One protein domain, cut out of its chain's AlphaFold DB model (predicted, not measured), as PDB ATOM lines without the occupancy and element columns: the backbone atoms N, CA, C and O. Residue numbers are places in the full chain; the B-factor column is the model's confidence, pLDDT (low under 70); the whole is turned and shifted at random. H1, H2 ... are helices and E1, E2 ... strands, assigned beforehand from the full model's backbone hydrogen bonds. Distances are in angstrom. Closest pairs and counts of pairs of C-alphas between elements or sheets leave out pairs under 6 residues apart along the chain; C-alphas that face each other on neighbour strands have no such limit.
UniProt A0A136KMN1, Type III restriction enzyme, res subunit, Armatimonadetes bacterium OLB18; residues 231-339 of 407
ATOM      1  N   ARG A 231     207.744 192.388 217.244       90.38
ATOM      2  CA  ARG A 231     207.809 191.111 217.961       90.38
ATOM      3  C   ARG A 231     208.698 191.254 219.183       90.38
ATOM      4  O   ARG A 231     209.722 191.926 219.100       90.38
ATOM      5  N   ALA A 232     208.314 190.595 220.270       87.50
ATOM      6  CA  ALA A 232     209.194 190.460 221.418       87.50
ATOM      7  C   ALA A 232     210.379 189.551 221.069       87.50
ATOM      8  O   ALA A 232     210.230 188.591 220.310       87.50
ATOM      9  N   GLU A 233     211.542 189.816 221.663       85.25
ATOM     10  CA  GLU A 233     212.741 188.981 221.476       85.25
ATOM     11  C   GLU A 233     212.551 187.548 221.997       85.25
ATOM     12  O   GLU A 233     213.207 186.615 221.537       85.25
ATOM     13  N   THR A 234     211.649 187.370 222.964       86.00
ATOM     14  CA  THR A 234     211.354 186.083 223.594       86.00
ATOM     15  C   THR A 234     209.928 185.633 223.299       86.00
ATOM     16  O   THR A 234     208.987 186.431 223.301       86.00
ATOM     17  N   SER A 235     209.759 184.330 223.078       89.44
ATOM     18  CA  SER A 235     208.441 183.694 222.994       89.44
ATOM     19  C   SER A 235     207.726 183.693 224.352       89.44
ATOM     20  O   SER A 235     208.333 183.904 225.403       89.44
ATOM     21  N   SER A 236     206.418 183.433 224.345       90.81
ATOM     22  CA  SER A 236     205.673 183.094 225.560       90.81
ATOM     23  C   SER A 236     206.238 181.821 226.219       90.81
ATOM     24  O   SER A 236     206.896 181.022 225.546       90.81
ATOM     25  N   PRO A 237     205.933 181.557 227.504       93.06
ATOM     26  CA  PRO A 237     206.312 180.305 228.171       93.06
ATOM     27  C   PRO A 237     205.800 179.036 227.469       93.06
ATOM     28  O   PRO A 237     206.401 177.975 227.583       93.06
ATOM     29  N   SER A 238     204.721 179.147 226.691       91.50
ATOM     30  CA  SER A 238     204.188 178.083 225.829       91.50
ATOM     31  C   SER A 238     204.894 177.945 224.469       91.50
ATOM     32  O   SER A 238     204.486 177.126 223.647       91.50
ATOM     33  N   GLY A 239     205.921 178.755 224.195       92.31
ATOM     34  CA  GLY A 239     206.698 178.745 222.952       92.31
ATOM     35  C   GLY A 239     206.078 179.526 221.788       92.31
ATOM     36  O   GLY A 239     206.657 179.557 220.704       92.31
ATOM     37  N   ARG A 240     204.926 180.181 221.983       92.50
ATOM     38  CA  ARG A 240     204.256 180.980 220.943       92.50
ATOM     39  C   ARG A 240     204.907 182.356 220.795       92.50
ATOM     40  O   ARG A 240     205.377 182.950 221.763       92.50
ATOM     41  N   MET A 241     204.901 182.887 219.576       91.50
ATOM     42  CA  MET A 241     205.373 184.247 219.319       91.50
ATOM     43  C   MET A 241     204.445 185.276 219.980       91.50
ATOM     44  O   MET A 241     203.231 185.074 220.048       91.50
ATOM     45  N   LYS A 242     205.007 186.389 220.459       90.69
ATOM     46  CA  LYS A 242     204.243 187.491 221.056       90.69
ATOM     47  C   LYS A 242     204.712 188.852 220.543       90.69
ATOM     48  O   LYS A 242     205.823 188.991 220.028       90.69
ATOM     49  N   LEU A 243     203.839 189.846 220.673       88.56
ATOM     50  CA  LEU A 243     204.172 191.243 220.418       88.56
ATOM     51  C   LEU A 243     204.922 191.840 221.615       88.56
ATOM     52  O   LEU A 243     204.754 191.397 222.752       88.56
ATOM     53  N   GLU A 244     205.717 192.872 221.346       89.38
ATOM     54  CA  GLU A 244     206.045 193.875 222.361       89.38
ATOM     55  C   GLU A 244     204.759 194.524 222.890       89.38
ATOM     56  O   GLU A 244     203.745 194.571 222.189       89.38
ATOM     57  N   SER A 245     204.794 195.032 224.124       88.38
ATOM     58  CA  SER A 245     203.591 195.520 224.805       88.38
ATOM     59  C   SER A 245     202.814 196.557 223.981       88.38
ATOM     60  O   SER A 245     203.327 197.619 223.622       88.38
ATOM     61  N   VAL A 246     201.539 196.265 223.732       90.44
ATOM     62  CA  VAL A 246     200.604 197.093 222.969       90.44
ATOM     63  C   VAL A 246     199.767 197.945 223.916       90.44
ATOM     64  O   VAL A 246     199.228 197.456 224.906       90.44
ATOM     65  N   LEU A 247     199.604 199.225 223.587       89.25
ATOM     66  CA  LEU A 247     198.671 200.121 224.269       89.25
ATOM     67  C   LEU A 247     197.582 200.558 223.285       89.25
ATOM     68  O   LEU A 247     197.866 201.217 222.286       89.25
ATOM     69  N   GLY A 248     196.341 200.168 223.564       88.56
ATOM     70  CA  GLY A 248     195.158 200.520 222.789       88.56
ATOM     71  C   GLY A 248     194.318 201.576 223.500       88.56
ATOM     72  O   GLY A 248     193.951 201.408 224.662       88.56
ATOM     73  N   PHE A 249     193.976 202.649 222.788       85.25
ATOM     74  CA  PHE A 249     193.123 203.718 223.305       85.25
ATOM     75  C   PHE A 249     191.705 203.577 222.754       85.25
ATOM     76  O   PHE A 249     191.451 203.819 221.573       85.25
ATOM     77  N   GLY A 250     190.787 203.157 223.621       82.69
ATOM     78  CA  GLY A 250     189.356 203.182 223.361       82.69
ATOM     79  C   GLY A 250     188.783 204.581 223.576       82.69
ATOM     80  O   GLY A 250     189.319 205.388 224.329       82.69
ATOM     81  N   GLN A 251     187.664 204.863 222.915       78.19
ATOM     82  CA  GLN A 251     186.925 206.117 223.103       78.19
ATOM     83  C   GLN A 251     186.221 206.152 224.466       78.19
ATOM     84  O   GLN A 251     186.220 207.163 225.161       78.19
ATOM     85  N   ASP A 252     185.579 205.043 224.812       77.69
ATOM     86  CA  ASP A 252     184.890 204.824 226.069       77.69
ATOM     87  C   ASP A 252     185.119 203.378 226.525       77.69
ATOM     88  O   ASP A 252     185.773 202.582 225.841       77.69
ATOM     89  N   LEU A 253     184.630 203.049 227.719       79.81
ATOM     90  CA  LEU A 253     184.949 201.776 228.354       79.81
ATOM     91  C   LEU A 253     184.362 200.590 227.582       79.81
ATOM     92  O   LEU A 253     184.984 199.535 227.543       79.81
ATOM     93  N   ARG A 254     183.208 200.784 226.927       82.56
ATOM     94  CA  ARG A 254     182.576 199.755 226.095       82.56
ATOM     95  C   ARG A 254     183.401 199.498 224.843       82.56
ATOM     96  O   ARG A 254     183.619 198.351 224.480       82.56
ATOM     97  N   HIS A 255     183.898 200.554 224.202       83.38
ATOM     98  CA  HIS A 255     184.778 200.419 223.044       83.38
ATOM     99  C   HIS A 255     186.125 199.792 223.433       83.38
ATOM    100  O   HIS A 255     186.614 198.926 222.717       83.38
ATOM    101  N   ALA A 256     186.712 200.166 224.573       86.94
ATOM    102  CA  ALA A 256     187.939 199.537 225.064       86.94
ATOM    103  C   ALA A 256     187.749 198.035 225.358       86.94
ATOM    104  O   ALA A 256     188.626 197.233 225.040       86.94
ATOM    105  N   GLU A 257     186.596 197.645 225.907       89.44
ATOM    106  CA  GLU A 257     186.226 196.240 226.109       89.44
ATOM    107  C   GLU A 257     186.047 195.499 224.774       89.44
ATOM    108  O   GLU A 257     186.641 194.440 224.589       89.44
ATOM    109  N   ALA A 258     185.330 196.091 223.814       88.94
ATOM    110  CA  ALA A 258     185.164 195.525 222.474       88.94
ATOM    111  C   ALA A 258     186.508 195.344 221.747       88.94
ATOM    112  O   ALA A 258     186.743 194.312 221.124       88.94
ATOM    113  N   LEU A 259     187.426 196.311 221.872       90.69
ATOM    114  CA  LEU A 259     188.785 196.181 221.348       90.69
ATOM    115  C   LEU A 259     189.507 194.983 221.981       90.69
ATOM    116  O   LEU A 259     190.080 194.174 221.252       90.69
ATOM    117  N   ALA A 260     189.457 194.837 223.306       93.19
ATOM    118  CA  ALA A 260     190.098 193.722 224.000       93.19
ATOM    119  C   ALA A 260     189.527 192.360 223.569       93.19
ATOM    120  O   ALA A 260     190.293 191.438 223.278       93.19
ATOM    121  N   ASP A 261     188.202 192.242 223.477       93.94
ATOM    122  CA  ASP A 261     187.531 191.020 223.029       93.94
ATOM    123  C   ASP A 261     187.877 190.675 221.577       93.94
ATOM    124  O   ASP A 261     188.260 189.537 221.287       93.94
ATOM    125  N   ASP A 262     187.838 191.656 220.674       93.69
ATOM    126  CA  ASP A 262     188.195 191.447 219.272       93.69
ATOM    127  C   ASP A 262     189.689 191.117 219.104       93.69
ATOM    128  O   ASP A 262     190.039 190.340 218.216       93.69
ATOM    129  N   TYR A 263     190.578 191.656 219.951       94.62
ATOM    130  CA  TYR A 263     192.015 191.337 219.938       94.62
ATOM    131  C   TYR A 263     192.232 189.857 220.256       94.62
ATOM    132  O   TYR A 263     192.890 189.137 219.498       94.62
ATOM    133  N   VAL A 264     191.618 189.373 221.339       95.06
ATOM    134  CA  VAL A 264     191.673 187.955 221.718       95.06
ATOM    135  C   VAL A 264     191.015 187.077 220.657       95.06
ATOM    136  O   VAL A 264     191.590 186.068 220.250       95.06
ATOM    137  N   GLY A 265     189.845 187.473 220.154       94.62
ATOM    138  CA  GLY A 265     189.131 186.748 219.106       94.62
ATOM    139  C   GLY A 265     189.906 186.662 217.790       94.62
ATOM    140  O   GLY A 265     189.847 185.636 217.110       94.62
ATOM    141  N   TYR A 266     190.656 187.705 217.432       94.38
ATOM    142  CA  TYR A 266     191.497 187.728 216.239       94.38
ATOM    143  C   TYR A 266     192.688 186.779 216.376       94.38
ATOM    144  O   TYR A 266     192.853 185.895 215.536       94.38
ATOM    145  N   PHE A 267     193.479 186.908 217.446       94.69
ATOM    146  CA  PHE A 267     194.698 186.110 217.636       94.69
ATOM    147  C   PHE A 267     194.444 184.666 218.079       94.69
ATOM    148  O   PHE A 267     195.343 183.834 217.989       94.69
ATOM    149  N   LYS A 268     193.212 184.328 218.474       94.44
ATOM    150  CA  LYS A 268     192.781 182.933 218.637       94.44
ATOM    151  C   LYS A 268     192.713 182.180 217.302       94.44
ATOM    152  O   LYS A 268     192.876 180.963 217.285       94.44
ATOM    153  N   LYS A 269     192.463 182.870 216.184       92.38
ATOM    154  CA  LYS A 269     192.397 182.250 214.849       92.38
ATOM    155  C   LYS A 269     193.804 181.873 214.387       92.38
ATOM    156  O   LYS A 269     194.746 182.620 214.632       92.38
ATOM    157  N   GLU A 270     193.958 180.756 213.680       84.25
ATOM    158  CA  GLU A 270     195.250 180.299 213.134       84.25
ATOM    159  C   GLU A 270     195.647 181.076 211.866       84.25
ATOM    160  O   GLU A 270     195.816 180.519 210.784       84.25
ATOM    161  N   LYS A 271     195.740 182.405 211.976       84.75
ATOM    162  CA  LYS A 271     196.152 183.288 210.885       84.75
ATOM    163  C   LYS A 271     197.386 184.083 211.295       84.75
ATOM    164  O   LYS A 271     197.334 184.842 212.256       84.75
ATOM    165  N   GLY A 272     198.454 183.957 210.509       84.62
ATOM    166  CA  GLY A 272     199.734 184.599 210.801       84.62
ATOM    167  C   GLY A 272     200.520 183.893 211.909       84.62
ATOM    168  O   GLY A 272     200.061 182.932 212.518       84.62
ATOM    169  N   ASP A 273     201.723 184.389 212.162       87.75
ATOM    170  CA  ASP A 273     202.664 183.917 213.184       87.75
ATOM    171  C   ASP A 273     202.208 184.195 214.628       87.75
ATOM    172  O   ASP A 273     202.582 183.459 215.539       87.75
ATOM    173  N   LEU A 274     201.365 185.210 214.845       90.69
ATOM    174  CA  LEU A 274     200.720 185.476 216.138       90.69
ATOM    175  C   LEU A 274     199.355 184.776 216.287       90.69
ATOM    176  O   LEU A 274     198.643 185.028 217.261       90.69
ATOM    177  N   GLY A 275     198.946 183.953 215.320       91.25
ATOM    178  CA  GLY A 275     197.683 183.220 215.361       91.25
ATOM    179  C   GLY A 275     197.701 182.012 216.306       91.25
ATOM    180  O   GLY A 275     198.754 181.522 216.717       91.25
ATOM    181  N   GLY A 276     196.513 181.501 216.635       92.00
ATOM    182  CA  GLY A 276     196.332 180.299 217.457       92.00
ATOM    183  C   GLY A 276     196.712 180.473 218.932       92.00
ATOM    184  O   GLY A 276     197.059 179.493 219.593       92.00
ATOM    185  N   ARG A 277     196.683 181.707 219.448       93.25
ATOM    186  CA  ARG A 277     197.075 182.034 220.826       93.25
ATOM    187  C   ARG A 277     195.892 182.007 221.793       93.25
ATOM    188  O   ARG A 277     194.780 182.431 221.478       93.25
ATOM    189  N   ARG A 278     196.149 181.540 223.012       95.31
ATOM    190  CA  ARG A 278     195.234 181.534 224.159       95.31
ATOM    191  C   ARG A 278     195.506 182.759 225.012       95.31
ATOM    192  O   ARG A 278     196.440 182.764 225.810       95.31
ATOM    193  N   LEU A 279     194.700 183.794 224.832       95.88
ATOM    194  CA  LEU A 279     194.856 185.055 225.549       95.88
ATOM    195  C   LEU A 279     193.768 185.205 226.610       95.88
ATOM    196  O   LEU A 279     192.604 184.888 226.355       95.88
ATOM    197  N   LEU A 280     194.148 185.692 227.791       96.56
ATOM    198  CA  LEU A 280     193.227 185.932 228.901       96.56
ATOM    199  C   LEU A 280     192.990 187.431 229.083       96.56
ATOM    200  O   LEU A 280     193.944 188.200 229.154       96.56
ATOM    201  N   ILE A 281     191.724 187.833 229.208       95.69
ATOM    202  CA  ILE A 281     191.352 189.229 229.464       95.69
ATOM    203  C   ILE A 281     191.143 189.442 230.964       95.69
ATOM    204  O   ILE A 281     190.322 188.768 231.583       95.69
ATOM    205  N   LEU A 282     191.835 190.431 231.524       92.81
ATOM    206  CA  LEU A 282     191.611 190.964 232.864       92.81
ATOM    207  C   LEU A 282     190.836 192.280 232.804       92.81
ATOM    208  O   LEU A 282     190.999 193.072 231.879       92.81
ATOM    209  N   GLY A 283     190.029 192.543 233.833       87.69
ATOM    210  CA  GLY A 283     189.364 193.837 233.993       87.69
ATOM    211  C   GLY A 283     188.007 193.972 233.304       87.69
ATOM    212  O   GLY A 283     187.488 195.080 233.250       87.69
ATOM    213  N   LYS A 284     187.371 192.882 232.842       86.19
ATOM    214  CA  LYS A 284     186.012 192.935 232.251       86.19
ATOM    215  C   LYS A 284     184.965 193.585 233.166       86.19
ATOM    216  O   LYS A 284     184.008 194.194 232.703       86.19
ATOM    217  N   ASN A 285     185.167 193.542 234.483       82.44
ATOM    218  CA  ASN A 285     184.339 194.284 235.430       82.44
ATOM    219  C   ASN A 285     184.699 195.783 235.440       82.44
ATOM    220  O   ASN A 285     185.305 196.286 236.385       82.44
ATOM    221  N   ARG A 286     184.337 196.500 234.371       75.56
ATOM    222  CA  ARG A 286     184.510 197.959 234.233       75.56
ATOM    223  C   ARG A 286     185.956 198.465 234.412       75.56
ATOM    224  O   ARG A 286     186.189 199.560 234.926       75.56
ATOM    225  N   GLY A 287     186.942 197.672 234.005       74.88
ATOM    226  CA  GLY A 287     188.368 197.955 234.183       74.88
ATOM    227  C   GLY A 287     188.897 197.667 235.593       74.88
ATOM    228  O   GLY A 287     190.056 197.949 235.891       74.88
ATOM    229  N   LYS A 288     188.080 197.111 236.498       82.62
ATOM    230  CA  LYS A 288     188.537 196.720 237.833       82.62
ATOM    231  C   LYS A 288     189.300 195.399 237.751       82.62
ATOM    232  O   LYS A 288     188.724 194.366 237.419       82.62
ATOM    233  N   ILE A 289     190.581 195.443 238.105       85.31
ATOM    234  CA  ILE A 289     191.457 194.274 238.234       85.31
ATOM    235  C   ILE A 289     191.726 194.075 239.725       85.31
ATOM    236  O   ILE A 289     192.151 195.015 240.397       85.31
ATOM    237  N   THR A 290     191.433 192.889 240.258       85.88
ATOM    238  CA  THR A 290     191.769 192.547 241.648       85.88
ATOM    239  C   THR A 290     193.155 191.905 241.728       85.88
ATOM    240  O   THR A 290     193.647 191.354 240.742       85.88
ATOM    241  N   ALA A 291     193.787 191.956 242.905       87.12
ATOM    242  CA  ALA A 291     195.082 191.310 243.128       87.12
ATOM    243  C   ALA A 291     195.014 189.793 242.878       87.12
ATOM    244  O   ALA A 291     195.924 189.221 242.283       87.12
ATOM    245  N   THR A 292     193.910 189.156 243.281       90.06
ATOM    246  CA  THR A 292     193.672 187.727 243.063       90.06
ATOM    247  C   THR A 292     193.581 187.397 241.577       90.06
ATOM    248  O   THR A 292     194.278 186.494 241.122       90.06
ATOM    249  N   ASP A 293     192.785 188.148 240.804       91.12
ATOM    250  CA  ASP A 293     192.632 187.903 239.361       91.12
ATOM    251  C   ASP A 293     193.964 188.068 238.625       91.12
ATOM    252  O   ASP A 293     194.325 187.241 237.784       91.12
ATOM    253  N   LEU A 294     194.720 189.115 238.977       92.44
ATOM    254  CA  LEU A 294     196.043 189.354 238.417       92.44
ATOM    255  C   LEU A 294     196.992 188.200 238.749       92.44
ATOM    256  O   LEU A 294     197.612 187.649 237.846       92.44
ATOM    257  N   GLN A 295     197.073 187.789 240.015       94.12
ATOM    258  CA  GLN A 295     197.968 186.710 240.430       94.12
ATOM    259  C   GLN A 295     197.622 185.381 239.748       94.12
ATOM    260  O   GLN A 295     198.521 184.671 239.301       94.12
ATOM    261  N   VAL A 296     196.334 185.053 239.620       95.62
ATOM    262  CA  VAL A 296     195.878 183.847 238.914       95.62
ATOM    263  C   VAL A 296     196.291 183.889 237.441       95.62
ATOM    264  O   VAL A 296     196.818 182.899 236.931       95.62
ATOM    265  N   ALA A 297     196.100 185.022 236.762       95.75
ATOM    266  CA  ALA A 297     196.501 185.185 235.367       95.75
ATOM    267  C   ALA A 297     198.021 185.071 235.180       95.75
ATOM    268  O   ALA A 297     198.477 184.371 234.276       95.75
ATOM    269  N   LEU A 298     198.806 185.701 236.060       96.00
ATOM    270  CA  LEU A 298     200.267 185.620 236.037       96.00
ATOM    271  C   LEU A 298     200.763 184.185 236.236       96.00
ATOM    272  O   LEU A 298     201.649 183.737 235.511       96.00
ATOM    273  N   THR A 299     200.167 183.437 237.167       97.00
ATOM    274  CA  THR A 299     200.480 182.016 237.359       97.00
ATOM    275  C   THR A 299     200.171 181.211 236.095       97.00
ATOM    276  O   THR A 299     201.037 180.489 235.610       97.00
ATOM    277  N   GLN A 300     198.986 181.387 235.498       97.19
ATOM    278  CA  GLN A 300     198.629 180.686 234.258       97.19
ATOM    279  C   GLN A 300     199.577 181.013 233.096       97.19
ATOM    280  O   GLN A 300     199.896 180.124 232.305       97.19
ATOM    281  N   TYR A 301     200.030 182.265 232.986       96.00
ATOM    282  CA  TYR A 301     200.996 182.676 231.969       96.00
ATOM    283  C   TYR A 301     202.345 181.984 232.170       96.00
ATOM    284  O   TYR A 301     202.857 181.352 231.248       96.00
ATOM    285  N   ARG A 302     202.895 182.041 233.388       95.69
ATOM    286  CA  ARG A 302     204.199 181.446 233.731       95.69
ATOM    287  C   ARG A 302     204.214 179.927 233.569       95.69
ATOM    288  O   ARG A 302     205.237 179.370 233.189       95.69
ATOM    289  N   GLU A 303     203.081 179.271 233.803       96.31
ATOM    290  CA  GLU A 303     202.889 177.831 233.583       96.31
ATOM    291  C   GLU A 303     202.639 177.459 232.107       96.31
ATOM    292  O   GLU A 303     202.466 176.283 231.793       96.31
ATOM    293  N   GLY A 304     202.560 178.431 231.189       94.25
ATOM    294  CA  GLY A 304     202.286 178.186 229.769       94.25
ATOM    295  C   GLY A 304     200.854 177.722 229.471       94.25
ATOM    296  O   GLY A 304     200.577 177.203 228.384       94.25
ATOM    297  N   LYS A 305     199.915 177.897 230.412       96.38
ATOM    298  CA  LYS A 305     198.483 177.593 230.217       96.38
ATOM    299  C   LYS A 305     197.800 178.617 229.312       96.38
ATOM    300  O   LYS A 305     196.867 178.269 228.590       96.38
ATOM    301  N   ILE A 306     198.289 179.851 229.336       96.38
ATOM    302  CA  ILE A 306     197.918 180.929 228.419       96.38
ATOM    303  C   ILE A 306     199.183 181.505 227.784       96.38
ATOM    304  O   ILE A 306     200.277 181.392 228.333       96.38
ATOM    305  N   ASP A 307     199.023 182.126 226.624       94.38
ATOM    306  CA  ASP A 307     200.130 182.624 225.807       94.38
ATOM    307  C   ASP A 307     200.361 184.134 226.007       94.38
ATOM    308  O   ASP A 307     201.408 184.651 225.619       94.38
ATOM    309  N   GLY A 308     199.414 184.832 226.647       94.12
ATOM    310  CA  GLY A 308     199.491 186.257 226.963       94.12
ATOM    311  C   GLY A 308     198.290 186.756 227.770       94.12
ATOM    312  O   GLY A 308     197.234 186.115 227.816       94.12
ATOM    313  N   ILE A 309     198.466 187.908 228.420       96.00
ATOM    314  CA  ILE A 309     197.420 188.592 229.187       96.00
ATOM    315  C   ILE A 309     197.080 189.920 228.506       96.00
ATOM    316  O   ILE A 309     197.964 190.700 228.148       96.00
ATOM    317  N   VAL A 310     195.783 190.189 228.375       94.94
ATOM    318  CA  VAL A 310     195.216 191.456 227.914       94.94
ATOM    319  C   VAL A 310     194.554 192.140 229.105       94.94
ATOM    320  O   VAL A 310     193.697 191.552 229.757       94.94
ATOM    321  N   ALA A 311     194.926 193.378 229.413       91.88
ATOM    322  CA  ALA A 311     194.369 194.126 230.536       91.88
ATOM    323  C   ALA A 311     193.455 195.259 230.057       91.88
ATOM    324  O   ALA A 311     193.875 196.109 229.275       91.88
ATOM    325  N   LEU A 312     192.227 195.312 230.571       89.00
ATOM    326  CA  LEU A 312     191.345 196.472 230.458       89.00
ATOM    327  C   LEU A 312     191.531 197.359 231.694       89.00
ATOM    328  O   LEU A 312     191.250 196.930 232.814       89.00
ATOM    329  N   VAL A 313     191.999 198.592 231.499       81.19
ATOM    330  CA  VAL A 313     192.310 199.532 232.586       81.19
ATOM    331  C   VAL A 313     191.486 200.809 232.442       81.19
ATOM    332  O   VAL A 313     191.457 201.432 231.380       81.19
ATOM    333  N   SER A 314     190.840 201.224 233.530       74.00
ATOM    334  CA  SER A 314     190.072 202.469 233.633       74.00
ATOM    335  C   SER A 314     190.538 203.293 234.838       74.00
ATOM    336  O   SER A 314     191.287 202.806 235.687       74.00
ATOM    337  N   GLY A 315     190.042 204.523 234.986       62.28
ATOM    338  CA  GLY A 315     190.281 205.343 236.180       62.28
ATOM    339  C   GLY A 315     189.909 204.671 237.515       62.28
ATOM    340  O   GLY A 315     190.374 205.108 238.564       62.28
ATOM    341  N   ILE A 316     189.132 203.579 237.498       59.88
ATOM    342  CA  ILE A 316     188.718 202.803 238.681       59.88
ATOM    343  C   ILE A 316     189.789 201.764 239.096       59.88
ATOM    344  O   ILE A 316     189.745 201.228 240.203       59.88
ATOM    345  N   THR A 317     190.818 201.508 238.278       60.56
ATOM    346  CA  THR A 317     191.921 200.564 238.578       60.56
ATOM    347  C   THR A 317     192.932 201.112 239.614       60.56
ATOM    348  O   THR A 317     194.014 200.552 239.789       60.56
ATOM    349  N   GLN A 318     192.600 202.195 240.333       56.56
ATOM    350  CA  GLN A 318     193.500 202.987 241.192       56.56
ATOM    351  C   GLN A 318     194.267 202.208 242.285       56.56
ATOM    352  O   GLN A 318     195.273 202.713 242.766       56.56
ATOM    353  N   GLY A 319     193.879 200.976 242.637       58.91
ATOM    354  CA  GLY A 319     194.585 200.150 243.631       58.91
ATOM    355  C   GLY A 319     195.531 199.070 243.084       58.91
ATOM    356  O   GLY A 319     196.242 198.454 243.867       58.91
ATOM    357  N   GLN A 320     195.526 198.790 241.775       67.38
ATOM    358  CA  GLN A 320     196.342 197.723 241.152       67.38
ATOM    359  C   GLN A 320     197.143 198.218 239.941       67.38
ATOM    360  O   GLN A 320     197.710 197.429 239.186       67.38
ATOM    361  N   LYS A 321     197.215 199.541 239.762       71.31
ATOM    362  CA  LYS A 321     197.933 200.180 238.660       71.31
ATOM    363  C   LYS A 321     199.408 199.769 238.612       71.31
ATOM    364  O   LYS A 321     199.887 199.396 237.546       71.31
ATOM    365  N   ASP A 322     200.100 199.775 239.749       72.88
ATOM    366  CA  ASP A 322     201.536 199.473 239.798       72.88
ATOM    367  C   ASP A 322     201.858 197.995 239.504       72.88
ATOM    368  O   ASP A 322     202.707 197.754 238.643       72.88
ATOM    369  N   PRO A 323     201.163 196.997 240.095       81.50
ATOM    370  CA  PRO A 323     201.329 195.593 239.706       81.50
ATOM    371  C   PRO A 323     201.064 195.327 238.218       81.50
ATOM    372  O   PRO A 323     201.820 194.602 237.575       81.50
ATOM    373  N   VAL A 324     200.027 195.949 237.642       84.31
ATOM    374  CA  VAL A 324     199.723 195.833 236.207       84.31
ATOM    375  C   VAL A 324     200.848 196.441 235.366       84.31
ATOM    376  O   VAL A 324     201.324 195.807 234.430       84.31
ATOM    377  N   LEU A 325     201.326 197.641 235.711       80.62
ATOM    378  CA  LEU A 325     202.457 198.282 235.030       80.62
ATOM    379  C   LEU A 325     203.738 197.439 235.112       80.62
ATOM    380  O   LEU A 325     204.487 197.370 234.138       80.62
ATOM    381  N   GLN A 326     203.986 196.791 236.249       83.50
ATOM    382  CA  GLN A 326     205.126 195.898 236.421       83.50
ATOM    383  C   GLN A 326     205.012 194.659 235.525       83.50
ATOM    384  O   GLN A 326     205.977 194.325 234.843       83.50
ATOM    385  N   ALA A 327     203.839 194.027 235.466       87.50
ATOM    386  CA  ALA A 327     203.594 192.873 234.601       87.50
ATOM    387  C   ALA A 327     203.691 193.225 233.101       87.50
ATOM    388  O   ALA A 327     204.186 192.428 232.304       87.50
ATOM    389  N   VAL A 328     203.289 194.442 232.707       88.44
ATOM    390  CA  VAL A 328     203.541 194.979 231.354       88.44
ATOM    391  C   VAL A 328     205.043 195.114 231.106       88.44
ATOM    392  O   VAL A 328     205.544 194.627 230.100       88.44
ATOM    393  N   ALA A 329     205.789 195.723 232.035       81.69
ATOM    394  CA  ALA A 329     207.238 195.900 231.898       81.69
ATOM    395  C   ALA A 329     208.014 194.571 231.834       81.69
ATOM    396  O   ALA A 329     209.096 194.525 231.255       81.69
ATOM    397  N   GLN A 330     207.468 193.509 232.431       85.25
ATOM    398  CA  GLN A 330     208.002 192.145 232.389       85.25
ATOM    399  C   GLN A 330     207.550 191.358 231.143       85.25
ATOM    400  O   GLN A 330     207.981 190.224 230.944       85.25
ATOM    401  N   GLY A 331     206.698 191.942 230.293       85.25
ATOM    402  CA  GLY A 331     206.188 191.307 229.078       85.25
ATOM    403  C   GLY A 331     205.202 190.161 229.337       85.25
ATOM    404  O   GLY A 331     205.041 189.304 228.464       85.25
ATOM    405  N   GLU A 332     204.586 190.122 230.523       89.81
ATOM    406  CA  GLU A 332     203.546 189.155 230.914       89.81
ATOM    407  C   GLU A 332     202.161 189.633 230.447       89.81
ATOM    408  O   GLU A 332     201.369 188.858 229.905       89.81
ATOM    409  N   ILE A 333     201.894 190.937 230.595       91.56
ATOM    410  CA  ILE A 333     200.755 191.615 229.965       91.56
ATOM    411  C   ILE A 333     201.214 192.155 228.612       91.56
ATOM    412  O   ILE A 333     202.008 193.094 228.538       91.56
ATOM    413  N   GLU A 334     200.705 191.560 227.534       90.69
ATOM    414  CA  GLU A 334     201.089 191.931 226.169       90.69
ATOM    415  C   GLU A 334     200.279 193.106 225.624       90.69
ATOM    416  O   GLU A 334     200.750 193.802 224.735       90.69
ATOM    417  N   ALA A 335     199.063 193.333 226.125       92.19
ATOM    418  CA  ALA A 335     198.205 194.399 225.631       92.19
ATOM    419  C   ALA A 335     197.436 195.058 226.771       92.19
ATOM    420  O   ALA A 335     196.883 194.384 227.641       92.19
ATOM    421  N   VAL A 336     197.372 196.385 226.745       91.25
ATOM    422  CA  VAL A 336     196.572 197.198 227.659       91.25
ATOM    423  C   VAL A 336     195.589 198.013 226.835       91.25
ATOM    424  O   VAL A 336     196.001 198.800 225.987       91.25
ATOM    425  N   PHE A 337     194.298 197.860 227.099       90.31
ATOM    426  CA  PHE A 337     193.247 198.697 226.529       90.31
ATOM    427  C   PHE A 337     192.736 199.665 227.591       90.31
ATOM    428  O   PHE A 337     192.419 199.266 228.712       90.31
ATOM    429  N   THR A 338     192.674 200.949 227.254       85.88
ATOM    430  CA  THR A 338     192.260 201.998 228.188       85.88
ATOM    431  C   THR A 338     191.502 203.117 227.490       85.88
ATOM    432  O   THR A 338     191.633 203.311 226.286       85.88
ATOM    433  N   VAL A 339     190.707 203.855 228.258       74.69
ATOM    434  CA  VAL A 339     190.052 205.104 227.834       74.69
ATOM    435  C   VAL A 339     190.840 206.337 228.256       74.69
ATOM    436  O   VAL A 339     190.667 207.424 227.711       74.69
TER     437      VAL A 339
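What this domain is: This is residues 231 to 339 of the 407 residues of the protein "Type III restriction enzyme, res subunit" of Armatimonadetes bacterium OLB18 (UniProt A0A136KMN1). A four-stranded parallel sheet is sandwiched between helices: H1 covers one face, and H2 and H3 lie side by side over the other, making three layers, helices on both faces of a sheet. A stretch without named elements, residues 231 to 245, leads into edge strand E1. The 109 printed residues hold three named helices and four named strands in the order E1 H1 E2 H2 E3 H3 E4, a mixed class, with the sheet running E1 E4 E3 E2. The whole is compact, with a radius of gyration of the C-alphas of 12.8 A, and rounded, spanning 34 by 25 by 20 A.

How they stand to each other: The sheet has edge strands E1, residues 246 to 249, and E2, residues 279 to 282, and inner strands E3, residues 308 to 313, and E4, residues 333 to 338. It is only just strongly twisted, its C-alphas lying up to 4.4 A off the best plane. E1 and E4 are parallel at 9 degrees, with N 246 and O 334 within hydrogen-bond range at 2.8 A. E4 and E3 stand at 22 degrees, with N 311 and O 335 at 2.8 A. E3 and E2 stand at 26 degrees, with N 282 and O 310 at 2.8 A. H1, residues 253 to 267, is on the sheet at a height of 8.2 A, over E4 and E3; the closest C-alphas of H1 and E4 are those of Ala 256 and Phe 337, 5.6 A apart. On the opposite face, H2, residues 291 to 302, is over E3 and E2 at a height of 9.7 A, and H3, residues 321 to 329, is over E4 and E3 at 9.5 A. H2 and H3 are close but not clearly touching, their closest C-alphas, Leu 294 and Val 324, 7.8 A apart; they run the same way at a shallow tilt of 10 degrees. H1 is apart from both. E2, H2, E3 and E3, H3, E4 are strand-helix-strand units, parallel neighbours with a helix between along the chain; E1, H1, E2 is a split one, with E4 and E3 between its strands. The three crossovers are right-handed. In H1, H2 and H3 every O i to N i+4 pair is within hydrogen-bond range.

Where its parts are: E1 begins at C-alpha 246 (200.604, 197.093, 222.969) and is 10.0 A long; E2 is 9.9 A, E3 16.1 A and E4 13.5 A, ending at C-alpha 338 (192.260, 201.998, 228.188). H1, from C-alpha 253 (184.949, 201.776, 228.354), is 21.3 A long, H2 16.4 A and H3 12.3 A.

The domain as a whole: The C-alphas farthest apart, those of Lys 271 and Gly 319, are 36.9 A apart. The printed part has no cut, and the link from H1 to E2, 11 residues, is long. The mean pLDDT of the printed part is 87.4, with residues 315 to 320 under 70.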